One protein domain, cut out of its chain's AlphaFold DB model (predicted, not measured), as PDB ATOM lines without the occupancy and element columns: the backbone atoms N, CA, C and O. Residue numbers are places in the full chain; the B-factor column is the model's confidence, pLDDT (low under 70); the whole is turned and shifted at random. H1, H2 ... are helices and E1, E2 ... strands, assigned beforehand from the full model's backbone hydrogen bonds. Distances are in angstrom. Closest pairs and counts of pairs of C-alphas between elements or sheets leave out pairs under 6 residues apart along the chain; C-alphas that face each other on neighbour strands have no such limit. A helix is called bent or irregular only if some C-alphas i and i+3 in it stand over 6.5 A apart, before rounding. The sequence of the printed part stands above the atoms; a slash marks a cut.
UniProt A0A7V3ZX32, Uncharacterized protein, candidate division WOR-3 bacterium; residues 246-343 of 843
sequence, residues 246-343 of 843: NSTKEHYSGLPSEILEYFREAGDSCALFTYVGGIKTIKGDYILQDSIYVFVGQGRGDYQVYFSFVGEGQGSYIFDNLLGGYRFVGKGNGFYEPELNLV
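This is residues 246 to 343 of the 843 residues of an uncharacterized protein of candidate division WOR-3 bacterium (UniProt A0A7V3ZX32). Three two-stranded ribbons, E2 with E5, E3 with E4 and E6 with E7, gather into a body of strands, and a fourth ribbon, E1 with E8, reaches from it toward a small, loosely packed helical end made of H1 and H2. The helices and the hairpin of E6 and E7 lie toward opposite ends of the longest axis, with the ribbon of E1 and E8 in the middle. The printed part has 98 residues, with two named helices followed by eight named strands; the strands form four antiparallel sheets of two, and the class is mixed, helices and strands. It is compact, with a radius of gyration of the C-alphas of 14.5 A, and spans 42 by 30 by 23 A.

E2, residues 278 to 284, is the longest strand by residues, 8.8 A from first to last C-alpha, and its partner E5, residues 301 to 305, measures 10.2 A. E3 is residues 286 to 289 and E4 residues 292 to 295. E6 is residues 317 to 320, and E7, residues 325 to 328, measures 10.1 A. E1 is residues 273 to 276; E8, residues 339 to 342, ends with C-alpha 342 at (-44.878, -39.689, 56.292). H1, residues 249 to 253, begins with C-alpha 249 at (-56.426, -42.553, 64.188). H2, residues 257 to 269, measures 20.0 A and is irregular: C-alphas 265 and 268 are 9.7 A apart.

E2 and E5 are antiparallel at 137 degrees, with N 281 and O 302 2.8 A apart, within hydrogen-bond range. The closest C-alphas of E5 and E3, Gly 301 and Tyr 286, are 4.5 A apart. E3 and E4 form a hairpin, with N 287 and O 294 at 2.9 A. The closest C-alphas of E4 and E7, Phe 295 and Gly 325, are 6.4 A apart. E6 and E7 form a second hairpin, with N 327 and O 318 at 2.8 A. E1 runs on into E2 across a break of 1 residue, at 60 degrees. E1 and E8 are antiparallel at 154 degrees, with N 275 and O 340 at 2.9 A. The closest C-alphas of H2 and E1, Ile 259 and Tyr 275, are 7.8 A apart. H1 and H2 are only just apart, with their closest C-alphas at 8.0 A. Every O i to N i+4 pair is within hydrogen-bond range in H1, and 6 of 9 in H2.

The C-alphas farthest apart, those of Asn 246 and Leu 322, are 42.6 A from each other. The printed part has no cut. The link from E5 to E6, 11 residues, is long; within it residues 308 to 309 pair antiparallel with residues 336 to 337. Residues 264 to 269 of H2 stand free. The mean pLDDT of the printed part is 80.2, and 14 residues are under 70, among them 269 to 272 and 321 to 324.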
ATOM      1  N   ASN A 246     -52.361 -36.594  70.829       88.31
ATOM      2  CA  ASN A 246     -52.454 -37.933  70.254       88.31
ATOM      3  C   ASN A 246     -52.765 -37.832  68.763       88.31
ATOM      4  O   ASN A 246     -53.796 -37.266  68.394       88.31
ATOM      5  N   SER A 247     -51.933 -38.439  67.921       83.81
ATOM      6  CA  SER A 247     -52.167 -38.514  66.475       83.81
ATOM      7  C   SER A 247     -53.554 -39.097  66.157       83.81
ATOM      8  O   SER A 247     -54.002 -40.060  66.785       83.81
ATOM      9  N   THR A 248     -54.285 -38.485  65.228       72.50
ATOM     10  CA  THR A 248     -55.686 -38.842  64.944       72.50
ATOM     11  C   THR A 248     -55.766 -40.160  64.175       72.50
ATOM     12  O   THR A 248     -55.320 -40.258  63.036       72.50
ATOM     13  N   LYS A 249     -56.357 -41.200  64.783       69.06
ATOM     14  CA  LYS A 249     -56.426 -42.553  64.188       69.06
ATOM     15  C   LYS A 249     -57.086 -42.581  62.804       69.06
ATOM     16  O   LYS A 249     -56.745 -43.432  61.992       69.06
ATOM     17  N   GLU A 250     -57.994 -41.646  62.540       65.81
ATOM     18  CA  GLU A 250     -58.697 -41.482  61.263       65.81
ATOM     19  C   GLU A 250     -57.731 -41.235  60.093       65.81
ATOM     20  O   GLU A 250     -57.848 -41.914  59.075       65.81
ATOM     21  N   HIS A 251     -56.718 -40.375  60.263       67.56
ATOM     22  CA  HIS A 251     -55.700 -40.108  59.238       67.56
ATOM     23  C   HIS A 251     -54.947 -41.385  58.832       67.56
ATOM     24  O   HIS A 251     -54.819 -41.704  57.652       67.56
ATOM     25  N   TYR A 252     -54.524 -42.176  59.822       72.19
ATOM     26  CA  TYR A 252     -53.783 -43.419  59.603       72.19
ATOM     27  C   TYR A 252     -54.671 -44.570  59.114       72.19
ATOM     28  O   TYR A 252     -54.174 -45.494  58.476       72.19
ATOM     29  N   SER A 253     -55.983 -44.521  59.369       66.38
ATOM     30  CA  SER A 253     -56.923 -45.565  58.940       66.38
ATOM     31  C   SER A 253     -57.128 -45.641  57.421       66.38
ATOM     32  O   SER A 253     -57.561 -46.679  56.926       66.38
ATOM     33  N   GLY A 254     -56.789 -44.574  56.687       65.62
ATOM     34  CA  GLY A 254     -56.797 -44.546  55.221       65.62
ATOM     35  C   GLY A 254     -55.502 -45.041  54.562       65.62
ATOM     36  O   GLY A 254     -55.453 -45.126  53.336       65.62
ATOM     37  N   LEU A 255     -54.452 -45.352  55.334       71.81
ATOM     38  CA  LEU A 255     -53.169 -45.785  54.779       71.81
ATOM     39  C   LEU A 255     -53.205 -47.262  54.339       71.81
ATOM     40  O   LEU A 255     -53.686 -48.115  55.090       71.81
ATOM     41  N   PRO A 256     -52.644 -47.597  53.163       73.69
ATOM     42  CA  PRO A 256     -52.474 -48.979  52.726       73.69
ATOM     43  C   PRO A 256     -51.696 -49.846  53.725       73.69
ATOM     44  O   PRO A 256     -50.779 -49.382  54.407       73.69
ATOM     45  N   SER A 257     -52.042 -51.136  53.780       77.56
ATOM     46  CA  SER A 257     -51.505 -52.085  54.767       77.56
ATOM     47  C   SER A 257     -49.982 -52.211  54.737       77.56
ATOM     48  O   SER A 257     -49.386 -52.399  55.788       77.56
ATOM     49  N   GLU A 258     -49.371 -52.049  53.564       78.06
ATOM     50  CA  GLU A 258     -47.918 -52.045  53.349       78.06
ATOM     51  C   GLU A 258     -47.213 -50.946  54.170       78.06
ATOM     52  O   GLU A 258     -46.237 -51.214  54.866       78.06
ATOM     53  N   ILE A 259     -47.761 -49.724  54.184       79.62
ATOM     54  CA  ILE A 259     -47.236 -48.601  54.982       79.62
ATOM     55  C   ILE A 259     -47.473 -48.838  56.478       79.62
ATOM     56  O   ILE A 259     -46.597 -48.567  57.299       79.62
ATOM     57  N   LEU A 260     -48.644 -49.365  56.849       82.94
ATOM     58  CA  LEU A 260     -48.963 -49.677  58.247       82.94
ATOM     59  C   LEU A 260     -48.089 -50.809  58.809       82.94
ATOM     60  O   LEU A 260     -47.783 -50.811  60.000       82.94
ATOM     61  N   GLU A 261     -47.683 -51.761  57.971       83.31
ATOM     62  CA  GLU A 261     -46.721 -52.806  58.314       83.31
ATOM     63  C   GLU A 261     -45.305 -52.234  58.432       83.31
ATOM     64  O   GLU A 261     -44.649 -52.463  59.447       83.31
ATOM     65  N   TYR A 262     -44.887 -51.364  57.507       78.81
ATOM     66  CA  TYR A 262     -43.606 -50.659  57.607       78.81
ATOM     67  C   TYR A 262     -43.493 -49.829  58.901       78.81
ATOM     68  O   TYR A 262     -42.468 -49.874  59.585       78.81
ATOM     69  N   PHE A 263     -44.556 -49.123  59.311       83.69
ATOM     70  CA  PHE A 263     -44.579 -48.424  60.603       83.69
ATOM     71  C   PHE A 263     -44.412 -49.383  61.793       83.69
ATOM     72  O   PHE A 263     -43.639 -49.075  62.700       83.69
ATOM     73  N   ARG A 264     -45.051 -50.563  61.789       85.69
ATOM     74  CA  ARG A 264     -44.824 -51.589  62.832       85.69
ATOM     75  C   ARG A 264     -43.366 -52.038  62.868       85.69
ATOM     76  O   ARG A 264     -42.839 -52.300  63.949       85.69
ATOM     77  N   GLU A 265     -42.702 -52.118  61.719       83.25
ATOM     78  CA  GLU A 265     -41.306 -52.539  61.647       83.25
ATOM     79  C   GLU A 265     -40.294 -51.468  62.086       83.25
ATOM     80  O   GLU A 265     -39.245 -51.843  62.615       83.25
ATOM     81  N   ALA A 266     -40.594 -50.178  61.913       76.81
ATOM     82  CA  ALA A 266     -39.640 -49.080  62.112       76.81
ATOM     83  C   ALA A 266     -39.321 -48.724  63.584       76.81
ATOM     84  O   ALA A 266     -38.226 -48.227  63.866       76.81
ATOM     85  N   GLY A 267     -40.249 -48.959  64.521       80.38
ATOM     86  CA  GLY A 267     -40.114 -48.512  65.918       80.38
ATOM     87  C   GLY A 267     -40.082 -46.987  66.076       80.38
ATOM     88  O   GLY A 267     -40.420 -46.252  65.145       80.38
ATOM     89  N   ASP A 268     -39.630 -46.503  67.232       70.62
ATOM     90  CA  ASP A 268     -39.517 -45.061  67.536       70.62
ATOM     91  C   ASP A 268     -38.377 -44.327  66.787       70.62
ATOM     92  O   ASP A 268     -38.184 -43.121  66.941       70.62
ATOM     93  N   SER A 269     -37.604 -45.019  65.939       60.22
ATOM     94  CA  SER A 269     -36.358 -44.479  65.356       60.22
ATOM     95  C   SER A 269     -36.552 -43.396  64.280       60.22
ATOM     96  O   SER A 269     -35.571 -42.790  63.850       60.22
ATOM     97  N   CYS A 270     -37.781 -43.162  63.806       56.94
ATOM     98  CA  CYS A 270     -38.078 -42.287  62.663       56.94
ATOM     99  C   CYS A 270     -39.199 -41.282  62.978       56.94
ATOM    100  O   CYS A 270     -40.366 -41.541  62.702       56.94
ATOM    101  N   ALA A 271     -38.847 -40.092  63.479       57.31
ATOM    102  CA  ALA A 271     -39.799 -38.978  63.636       57.31
ATOM    103  C   ALA A 271     -40.350 -38.445  62.289       57.31
ATOM    104  O   ALA A 271     -41.395 -37.801  62.248       57.31
ATOM    105  N   LEU A 272     -39.648 -38.736  61.191       64.81
ATOM    106  CA  LEU A 272     -40.114 -38.627  59.813       64.81
ATOM    107  C   LEU A 272     -39.631 -39.882  59.076       64.81
ATOM    108  O   LEU A 272     -38.485 -40.293  59.257       64.81
ATOM    109  N   PHE A 273     -40.495 -40.487  58.268       71.12
ATOM    110  CA  PHE A 273     -40.209 -41.687  57.490       71.12
ATOM    111  C   PHE A 273     -40.407 -41.414  55.996       71.12
ATOM    112  O   PHE A 273     -41.442 -40.888  55.594       71.12
ATOM    113  N   THR A 274     -39.436 -41.804  55.173       74.81
ATOM    114  CA  THR A 274     -39.519 -41.715  53.710       74.81
ATOM    115  C   THR A 274     -39.787 -43.105  53.136       74.81
ATOM    116  O   THR A 274     -38.880 -43.933  53.053       74.81
ATOM    117  N   TYR A 275     -41.031 -43.370  52.736       77.69
ATOM    118  CA  TYR A 275     -41.360 -44.554  51.939       77.69
ATOM    119  C   TYR A 275     -40.855 -44.344  50.508       77.69
ATOM    120  O   TYR A 275     -41.152 -43.318  49.899       77.69
ATOM    121  N   VAL A 276     -40.087 -45.294  49.972       81.88
ATOM    122  CA  VAL A 276     -39.481 -45.200  48.634       81.88
ATOM    123  C   VAL A 276     -40.084 -46.277  47.737       81.88
ATOM    124  O   VAL A 276     -39.748 -47.452  47.866       81.88
ATOM    125  N   GLY A 277     -40.962 -45.881  46.815       83.06
ATOM    126  CA  GLY A 277     -41.581 -46.786  45.852       83.06
ATOM    127  C   GLY A 277     -43.029 -46.452  45.498       83.06
ATOM    128  O   GLY A 277     -43.550 -45.372  45.777       83.06
ATOM    129  N   GLY A 278     -43.678 -47.414  44.847       83.31
ATOM    130  CA  GLY A 278     -45.106 -47.415  44.569       83.31
ATOM    131  C   GLY A 278     -45.816 -48.456  45.417       83.31
ATOM    132  O   GLY A 278     -45.370 -49.598  45.490       83.31
ATOM    133  N   ILE A 279     -46.957 -48.075  45.979       82.12
ATOM    134  CA  ILE A 279     -47.813 -48.968  46.757       82.12
ATOM    135  C   ILE A 279     -48.539 -49.902  45.793       82.12
ATOM    136  O   ILE A 279     -49.140 -49.433  44.819       82.12
ATOM    137  N   LYS A 280     -48.529 -51.212  46.049       83.50
ATOM    138  CA  LYS A 280     -49.196 -52.167  45.153       83.50
ATOM    139  C   LYS A 280     -50.727 -52.099  45.275       83.50
ATOM    140  O   LYS A 280     -51.277 -52.129  46.373       83.50
ATOM    141  N   THR A 281     -51.433 -52.033  44.147       76.94
ATOM    142  CA  THR A 281     -52.898 -51.887  44.075       76.94
ATOM    143  C   THR A 281     -53.477 -52.513  42.801       76.94
ATOM    144  O   THR A 281     -52.826 -52.577  41.768       76.94
ATOM    145  N   ILE A 282     -54.741 -52.941  42.858       74.75
ATOM    146  CA  ILE A 282     -55.495 -53.489  41.713       74.75
ATOM    147  C   ILE A 282     -55.973 -52.424  40.702       74.75
ATOM    148  O   ILE A 282     -56.646 -52.764  39.732       74.75
ATOM    149  N   LYS A 283     -55.706 -51.138  40.970       77.88
ATOM    150  CA  LYS A 283     -56.050 -49.982  40.122       77.88
ATOM    151  C   LYS A 283     -54.997 -48.877  40.267       77.88
ATOM    152  O   LYS A 283     -55.327 -47.756  40.634       77.88
ATOM    153  N   GLY A 284     -53.731 -49.216  40.055       80.50
ATOM    154  CA  GLY A 284     -52.641 -48.246  40.040       80.50
ATOM    155  C   GLY A 284     -52.529 -47.513  38.706       80.50
ATOM    156  O   GLY A 284     -53.186 -47.861  37.727       80.50
ATOM    157  N   ASP A 285     -51.637 -46.532  38.647       82.31
ATOM    158  CA  ASP A 285     -51.360 -45.748  37.436       82.31
ATOM    159  C   ASP A 285     -50.060 -46.196  36.732       82.31
ATOM    160  O   ASP A 285     -49.769 -45.795  35.601       82.31
ATOM    161  N   TYR A 286     -49.280 -47.052  37.404       90.94
ATOM    162  CA  TYR A 286     -47.929 -47.460  37.026       90.94
ATOM    163  C   TYR A 286     -47.750 -48.979  37.015       90.94
ATOM    164  O   TYR A 286     -48.342 -49.693  37.824       90.94
ATOM    165  N   ILE A 287     -46.849 -49.462  36.162       94.62
ATOM    166  CA  ILE A 287     -46.202 -50.772  36.310       94.62
ATOM    167  C   ILE A 287     -44.751 -50.582  36.759       94.62
ATOM    168  O   ILE A 287     -44.128 -49.567  36.443       94.62
ATOM    169  N   LEU A 288     -44.201 -51.561  37.476       93.94
ATOM    170  CA  LEU A 288     -42.775 -51.619  37.789       93.94
ATOM    171  C   LEU A 288     -42.072 -52.466  36.719       93.94
ATOM    172  O   LEU A 288     -42.297 -53.672  36.640       93.94
ATOM    173  N   GLN A 289     -41.226 -51.838  35.905       93.94
ATOM    174  CA  GLN A 289     -40.431 -52.489  34.860       93.94
ATOM    175  C   GLN A 289     -38.974 -52.047  35.013       93.94
ATOM    176  O   GLN A 289     -38.727 -50.864  35.199       93.94
ATOM    177  N   ASP A 290     -38.004 -52.965  34.949       89.06
ATOM    178  CA  ASP A 290     -36.564 -52.640  34.988       89.06
ATOM    179  C   ASP A 290     -36.156 -51.717  36.167       89.06
ATOM    180  O   ASP A 290     -35.282 -50.858  36.055       89.06
ATOM    181  N   SER A 291     -36.822 -51.899  37.316       88.44
ATOM    182  CA  SER A 291     -36.716 -51.078  38.539       88.44
ATOM    183  C   SER A 291     -37.143 -49.602  38.407       88.44
ATOM    184  O   SER A 291     -36.878 -48.811  39.312       88.44
ATOM    185  N   ILE A 292     -37.846 -49.229  37.333       93.38
ATOM    186  CA  ILE A 292     -38.488 -47.919  37.154       93.38
ATOM    187  C   ILE A 292     -40.016 -48.044  37.105       93.38
ATOM    188  O   ILE A 292     -40.576 -49.045  36.654       93.38
ATOM    189  N   TYR A 293     -40.710 -47.003  37.562       94.06
ATOM    190  CA  TYR A 293     -42.166 -46.937  37.504       94.06
ATOM    191  C   TYR A 293     -42.602 -46.322  36.172       94.06
ATOM    192  O   TYR A 293     -42.438 -45.125  35.934       94.06
ATOM    193  N   VAL A 294     -43.171 -47.143  35.292       94.25
ATOM    194  CA  VAL A 294     -43.655 -46.728  33.972       94.25
ATOM    195  C   VAL A 294     -45.149 -46.426  34.063       94.25
ATOM    196  O   VAL A 294     -45.942 -47.304  34.397       94.25
ATOM    197  N   PHE A 295     -45.536 -45.182  33.776       90.50
ATOM    198  CA  PHE A 295     -46.939 -44.766  33.744       90.50
ATOM    199  C   PHE A 295     -47.667 -45.427  32.564       90.50
ATOM    200  O   PHE A 295     -47.257 -45.269  31.414       90.50
ATOM    201  N   VAL A 296     -48.759 -46.141  32.844       90.44
ATOM    202  CA  VAL A 296     -49.557 -46.891  31.845       90.44
ATOM    203  C   VAL A 296     -50.963 -46.314  31.634       90.44
ATOM    204  O   VAL A 296     -51.773 -46.857  30.875       90.44
ATOM    205  N   GLY A 297     -51.248 -45.179  32.270       77.06
ATOM    206  CA  GLY A 297     -52.557 -44.536  32.285       77.06
ATOM    207  C   GLY A 297     -53.346 -44.863  33.550       77.06
ATOM    208  O   GLY A 297     -53.159 -45.905  34.178       77.06
ATOM    209  N   GLN A 298     -54.238 -43.946  33.918       74.62
ATOM    210  CA  GLN A 298     -54.848 -43.941  35.242       74.62
ATOM    211  C   GLN A 298     -55.713 -45.188  35.504       74.62
ATOM    212  O   GLN A 298     -56.594 -45.519  34.702       74.62
ATOM    213  N   GLY A 299     -55.457 -45.886  36.612       76.31
ATOM    214  CA  GLY A 299     -56.127 -47.133  36.991       76.31
ATOM    215  C   GLY A 299     -55.835 -48.350  36.096       76.31
ATOM    216  O   GLY A 299     -56.651 -49.273  36.077       76.31
ATOM    217  N   ARG A 300     -54.737 -48.351  35.321       83.31
ATOM    218  CA  ARG A 300     -54.347 -49.432  34.383       83.31
ATOM    219  C   ARG A 300     -53.090 -50.220  34.778       83.31
ATOM    220  O   ARG A 300     -52.707 -51.126  34.042       83.31
ATOM    221  N   GLY A 301     -52.436 -49.861  35.878       88.38
ATOM    222  CA  GLY A 301     -51.220 -50.497  36.381       88.38
ATOM    223  C   GLY A 301     -51.407 -51.186  37.734       88.38
ATOM    224  O   GLY A 301     -52.459 -51.087  38.363       88.38
ATOM    225  N   ASP A 302     -50.353 -51.856  38.195       89.69
ATOM    226  CA  ASP A 302     -50.312 -52.579  39.474       89.69
ATOM    227  C   ASP A 302     -49.863 -51.704  40.664       89.69
ATOM    228  O   ASP A 302     -49.848 -52.175  41.802       89.69
ATOM    229  N   TYR A 303     -49.448 -50.453  40.429       86.44
ATOM    230  CA  TYR A 303     -48.814 -49.593  41.436       86.44
ATOM    231  C   TYR A 303     -49.368 -48.163  41.450       86.44
ATOM    232  O   TYR A 303     -49.466 -47.509  40.409       86.44
ATOM    233  N   GLN A 304     -49.664 -47.647  42.646       84.44
ATOM    234  CA  GLN A 304     -49.894 -46.223  42.890       84.44
ATOM    235  C   GLN A 304     -48.597 -45.604  43.400       84.44
ATOM    236  O   GLN A 304     -48.133 -45.932  44.491       84.44
ATOM    237  N   VAL A 305     -48.003 -44.718  42.605       83.56
ATOM    238  CA  VAL A 305     -46.696 -44.125  42.906       83.56
ATOM    239  C   VAL A 305     -46.888 -42.671  43.304       83.56
ATOM    240  O   VAL A 305     -47.608 -41.924  42.640       83.56
ATOM    241  N   TYR A 306     -46.247 -42.291  44.402       80.00
ATOM    242  CA  TYR A 306     -46.329 -40.961  44.985       80.00
ATOM    243  C   TYR A 306     -44.995 -40.266  44.755       80.00
ATOM    244  O   TYR A 306     -43.950 -40.824  45.080       80.00
ATOM    245  N   PHE A 307     -45.026 -39.072  44.169       80.50
ATOM    246  CA  PHE A 307     -43.818 -38.364  43.760       80.50
ATOM    247  C   PHE A 307     -43.613 -37.099  44.588       80.50
ATOM    248  O   PHE A 307     -44.479 -36.220  44.627       80.50
ATOM    249  N   SER A 308     -42.439 -36.996  45.212       79.19
ATOM    250  CA  SER A 308     -41.976 -35.792  45.905       79.19
ATOM    251  C   SER A 308     -41.004 -35.015  45.024       79.19
ATOM    252  O   SER A 308     -40.181 -35.599  44.318       79.19
ATOM    253  N   PHE A 309     -41.090 -33.684  45.065       77.19
ATOM    254  CA  PHE A 309     -40.131 -32.800  44.403       77.19
ATOM    255  C   PHE A 309     -38.833 -32.751  45.217       77.19
ATOM    256  O   PHE A 309     -38.843 -32.312  46.366       77.19
ATOM    257  N   VAL A 310     -37.724 -33.179  44.615       80.56
ATOM    258  CA  VAL A 310     -36.391 -33.220  45.247       80.56
ATOM    259  C   VAL A 310     -35.451 -32.121  44.733       80.56
ATOM    260  O   VAL A 310     -34.370 -31.913  45.282       80.56
ATOM    261  N   GLY A 311     -35.876 -31.380  43.706       68.19
ATOM    262  CA  GLY A 311     -35.122 -30.287  43.094       68.19
ATOM    263  C   GLY A 311     -34.574 -30.623  41.708       68.19
ATOM    264  O   GLY A 311     -34.460 -31.783  41.313       68.19
ATOM    265  N   GLU A 312     -34.230 -29.576  40.961       77.44
ATOM    266  CA  GLU A 312     -33.612 -29.686  39.638       77.44
ATOM    267  C   GLU A 312     -32.278 -30.441  39.702       77.44
ATOM    268  O   GLU A 312     -31.467 -30.227  40.609       77.44
ATOM    269  N   GLY A 313     -32.080 -31.370  38.762       76.25
ATOM    270  CA  GLY A 313     -30.885 -32.213  38.686       76.25
ATOM    271  C   GLY A 313     -30.738 -33.235  39.823       76.25
ATOM    272  O   GLY A 313     -29.666 -33.819  39.983       76.25
ATOM    273  N   GLN A 314     -31.771 -33.430  40.651       83.00
ATOM    274  CA  GLN A 314     -31.716 -34.319  41.820       83.00
ATOM    275  C   GLN A 314     -32.703 -35.487  41.753       83.00
ATOM    276  O   GLN A 314     -32.500 -36.464  42.467       83.00
ATOM    277  N   GLY A 315     -33.720 -35.426  40.884       88.56
ATOM    278  CA  GLY A 315     -34.692 -36.505  40.708       88.56
ATOM    279  C   GLY A 315     -34.473 -37.361  39.462       88.56
ATOM    280  O   GLY A 315     -33.623 -37.072  38.617       88.56
ATOM    281  N   SER A 316     -35.289 -38.402  39.316       94.12
ATOM    282  CA  SER A 316     -35.284 -39.320  38.170       94.12
ATOM    283  C   SER A 316     -36.496 -39.151  37.242       94.12
ATOM    284  O   SER A 316     -36.530 -39.740  36.158       94.12
ATOM    285  N   TYR A 317     -37.493 -38.356  37.652       91.06
ATOM    286  CA  TYR A 317     -38.781 -38.209  36.970       91.06
ATOM    287  C   TYR A 317     -39.156 -36.742  36.709       91.06
ATOM    288  O   TYR A 317     -38.759 -35.828  37.439       91.06
ATOM    289  N   ILE A 318     -39.972 -36.524  35.674       85.00
ATOM    290  CA  ILE A 318     -40.612 -35.243  35.331       85.00
ATOM    291  C   ILE A 318     -42.112 -35.498  35.137       85.00
ATOM    292  O   ILE A 318     -42.488 -36.523  34.571       85.00
ATOM    293  N   PHE A 319     -42.976 -34.592  35.602       76.50
ATOM    294  CA  PHE A 319     -44.414 -34.672  35.322       76.50
ATOM    295  C   PHE A 319     -44.695 -34.325  33.854       76.50
ATOM    296  O   PHE A 319     -44.275 -33.272  33.377       76.50
ATOM    297  N   ASP A 320     -45.387 -35.208  33.139       76.06
ATOM    298  CA  ASP A 320     -45.668 -35.068  31.713       76.06
ATOM    299  C   ASP A 320     -47.166 -34.788  31.507       76.06
ATOM    300  O   ASP A 320     -48.005 -35.686  31.610       76.06
ATOM    301  N   ASN A 321     -47.507 -33.523  31.233       55.97
ATOM    302  CA  ASN A 321     -48.896 -33.056  31.116       55.97
ATOM    303  C   ASN A 321     -49.696 -33.784  30.019       55.97
ATOM    304  O   ASN A 321     -50.916 -33.877  30.124       55.97
ATOM    305  N   LEU A 322     -49.036 -34.296  28.970       57.72
ATOM    306  CA  LEU A 322     -49.708 -34.995  27.868       57.72
ATOM    307  C   LEU A 322     -50.059 -36.441  28.236       57.72
ATOM    308  O   LEU A 322     -51.069 -36.969  27.771       57.72
ATOM    309  N   LEU A 323     -49.253 -37.070  29.094       67.56
ATOM    310  CA  LEU A 323     -49.574 -38.367  29.693       67.56
ATOM    311  C   LEU A 323     -50.552 -38.213  30.871       67.56
ATOM    312  O   LEU A 323     -51.405 -39.074  31.085       67.56
ATOM    313  N   GLY A 324     -50.450 -37.111  31.618       63.19
ATOM    314  CA  GLY A 324     -51.134 -36.912  32.897       63.19
ATOM    315  C   GLY A 324     -50.449 -37.639  34.058       63.19
ATOM    316  O   GLY A 324     -51.116 -38.019  35.016       63.19
ATOM    317  N   GLY A 325     -49.135 -37.867  33.964       73.69
ATOM    318  CA  GLY A 325     -48.372 -38.654  34.931       73.69
ATOM    319  C   GLY A 325     -46.866 -38.406  34.852       73.69
ATOM    320  O   GLY A 325     -46.352 -37.843  33.886       73.69
ATOM    321  N   TYR A 326     -46.141 -38.827  35.885       83.69
ATOM    322  CA  TYR A 326     -44.681 -38.727  35.942       83.69
ATOM    323  C   TYR A 326     -44.009 -39.744  35.019       83.69
ATOM    324  O   TYR A 326     -44.296 -40.940  35.092       83.69
ATOM    325  N   ARG A 327     -43.078 -39.267  34.188       91.94
ATOM    326  CA  ARG A 327     -42.258 -40.056  33.266       91.94
ATOM    327  C   ARG A 327     -40.802 -40.068  33.734       91.94
ATOM    328  O   ARG A 327     -40.253 -39.027  34.090       91.94
ATOM    329  N   PHE A 328     -40.177 -41.244  33.706       93.38
ATOM    330  CA  PHE A 328     -38.750 -41.409  33.989       93.38
ATOM    331  C   PHE A 328     -37.893 -40.746  32.896       93.38
ATOM    332  O   PHE A 328     -38.192 -40.865  31.706       93.38
ATOM    333  N   VAL A 329     -36.824 -40.056  33.300       93.12
ATOM    334  CA  VAL A 329     -35.899 -39.322  32.407       93.12
ATOM    335  C   VAL A 329     -34.420 -39.661  32.642       93.12
ATOM    336  O   VAL A 329     -33.528 -39.063  32.036       93.12
ATOM    337  N   GLY A 330     -34.145 -40.640  33.503       91.69
ATOM    338  CA  GLY A 330     -32.798 -40.973  33.964       91.69
ATOM    339  C   GLY A 330     -32.467 -40.311  35.300       91.69
ATOM    340  O   GLY A 330     -32.925 -39.211  35.608       91.69
ATOM    341  N   LYS A 331     -31.670 -41.010  36.111       90.75
ATOM    342  CA  LYS A 331     -31.348 -40.601  37.480       90.75
ATOM    343  C   LYS A 331     -30.507 -39.326  37.513       90.75
ATOM    344  O   LYS A 331     -29.423 -39.302  36.939       90.75
ATOM    345  N   GLY A 332     -30.995 -38.305  38.217       89.00
ATOM    346  CA  GLY A 332     -30.379 -36.976  38.278       89.00
ATOM    347  C   GLY A 332     -30.735 -36.056  37.102       89.00
ATOM    348  O   GLY A 332     -30.215 -34.950  37.038       89.00
ATOM    349  N   ASN A 333     -31.621 -36.474  36.188       89.44
ATOM    350  CA  ASN A 333     -32.073 -35.652  35.053       89.44
ATOM    351  C   ASN A 333     -33.485 -35.068  35.253       89.44
ATOM    352  O   ASN A 333     -34.008 -34.402  34.359       89.44
ATOM    353  N   GLY A 334     -34.139 -35.369  36.377       87.56
ATOM    354  CA  GLY A 334     -35.507 -34.960  36.690       87.56
ATOM    355  C   GLY A 334     -35.615 -34.084  37.937       87.56
ATOM    356  O   GLY A 334     -34.623 -33.718  38.568       87.56
ATOM    357  N   PHE A 335     -36.860 -33.778  38.300       79.62
ATOM    358  CA  PHE A 335     -37.221 -32.937  39.448       79.62
ATOM    359  C   PHE A 335     -37.841 -33.728  40.609       79.62
ATOM    360  O   PHE A 335     -37.937 -33.217  41.725       79.62
ATOM    361  N   TYR A 336     -38.298 -34.955  40.337       84.06
ATOM    362  CA  TYR A 336     -39.089 -35.774  41.254       84.06
ATOM    363  C   TYR A 336     -38.484 -37.166  41.453       84.06
ATOM    364  O   TYR A 336     -37.882 -37.722  40.530       84.06
ATOM    365  N   GLU A 337     -38.723 -37.746  42.627       91.12
ATOM    366  CA  GLU A 337     -38.483 -39.161  42.940       91.12
ATOM    367  C   GLU A 337     -39.747 -39.808  43.527       91.12
ATOM    368  O   GLU A 337     -40.597 -39.084  44.060       91.12
ATOM    369  N   PRO A 338     -39.901 -41.147  43.435       89.62
ATOM    370  CA  PRO A 338     -41.026 -41.890  43.998       89.62
ATOM    371  C   PRO A 338     -40.861 -42.048  45.523       89.62
ATOM    372  O   PRO A 338     -40.758 -43.155  46.049       89.62
ATOM    373  N   GLU A 339     -40.752 -40.920  46.220       85.38
ATOM    374  CA  GLU A 339     -40.524 -40.820  47.659       85.38
ATOM    375  C   GLU A 339     -41.731 -40.171  48.336       85.38
ATOM    376  O   GLU A 339     -42.251 -39.150  47.876       85.38
ATOM    377  N   LEU A 340     -42.155 -40.738  49.463       76.12
ATOM    378  CA  LEU A 340     -43.312 -40.290  50.221       76.12
ATOM    379  C   LEU A 340     -42.943 -40.085  51.691       76.12
ATOM    380  O   LEU A 340     -42.736 -41.041  52.438       76.12
ATOM    381  N   ASN A 341     -42.862 -38.820  52.104       74.88
ATOM    382  CA  ASN A 341     -42.568 -38.447  53.482       74.88
ATOM    383  C   ASN A 341     -43.836 -38.523  54.346       74.88
ATOM    384  O   ASN A 341     -44.821 -37.831  54.089       74.88
ATOM    385  N   LEU A 342     -43.787 -39.362  55.378       74.88
ATOM    386  CA  LEU A 342     -44.878 -39.689  56.292       74.88
ATOM    387  C   LEU A 342     -44.393 -39.569  57.743       74.88
ATOM    388  O   LEU A 342     -43.244 -39.879  58.050       74.88
ATOM    389  N   VAL A 343     -45.273 -39.159  58.655       77.94
ATOM    390  CA  VAL A 343     -44.986 -39.100  60.098       77.94
ATOM    391  C   VAL A 343     -45.763 -40.226  60.787       77.94
ATOM    392  O   VAL A 343     -46.986 -40.260  60.625       77.94
TER     393      VAL A 343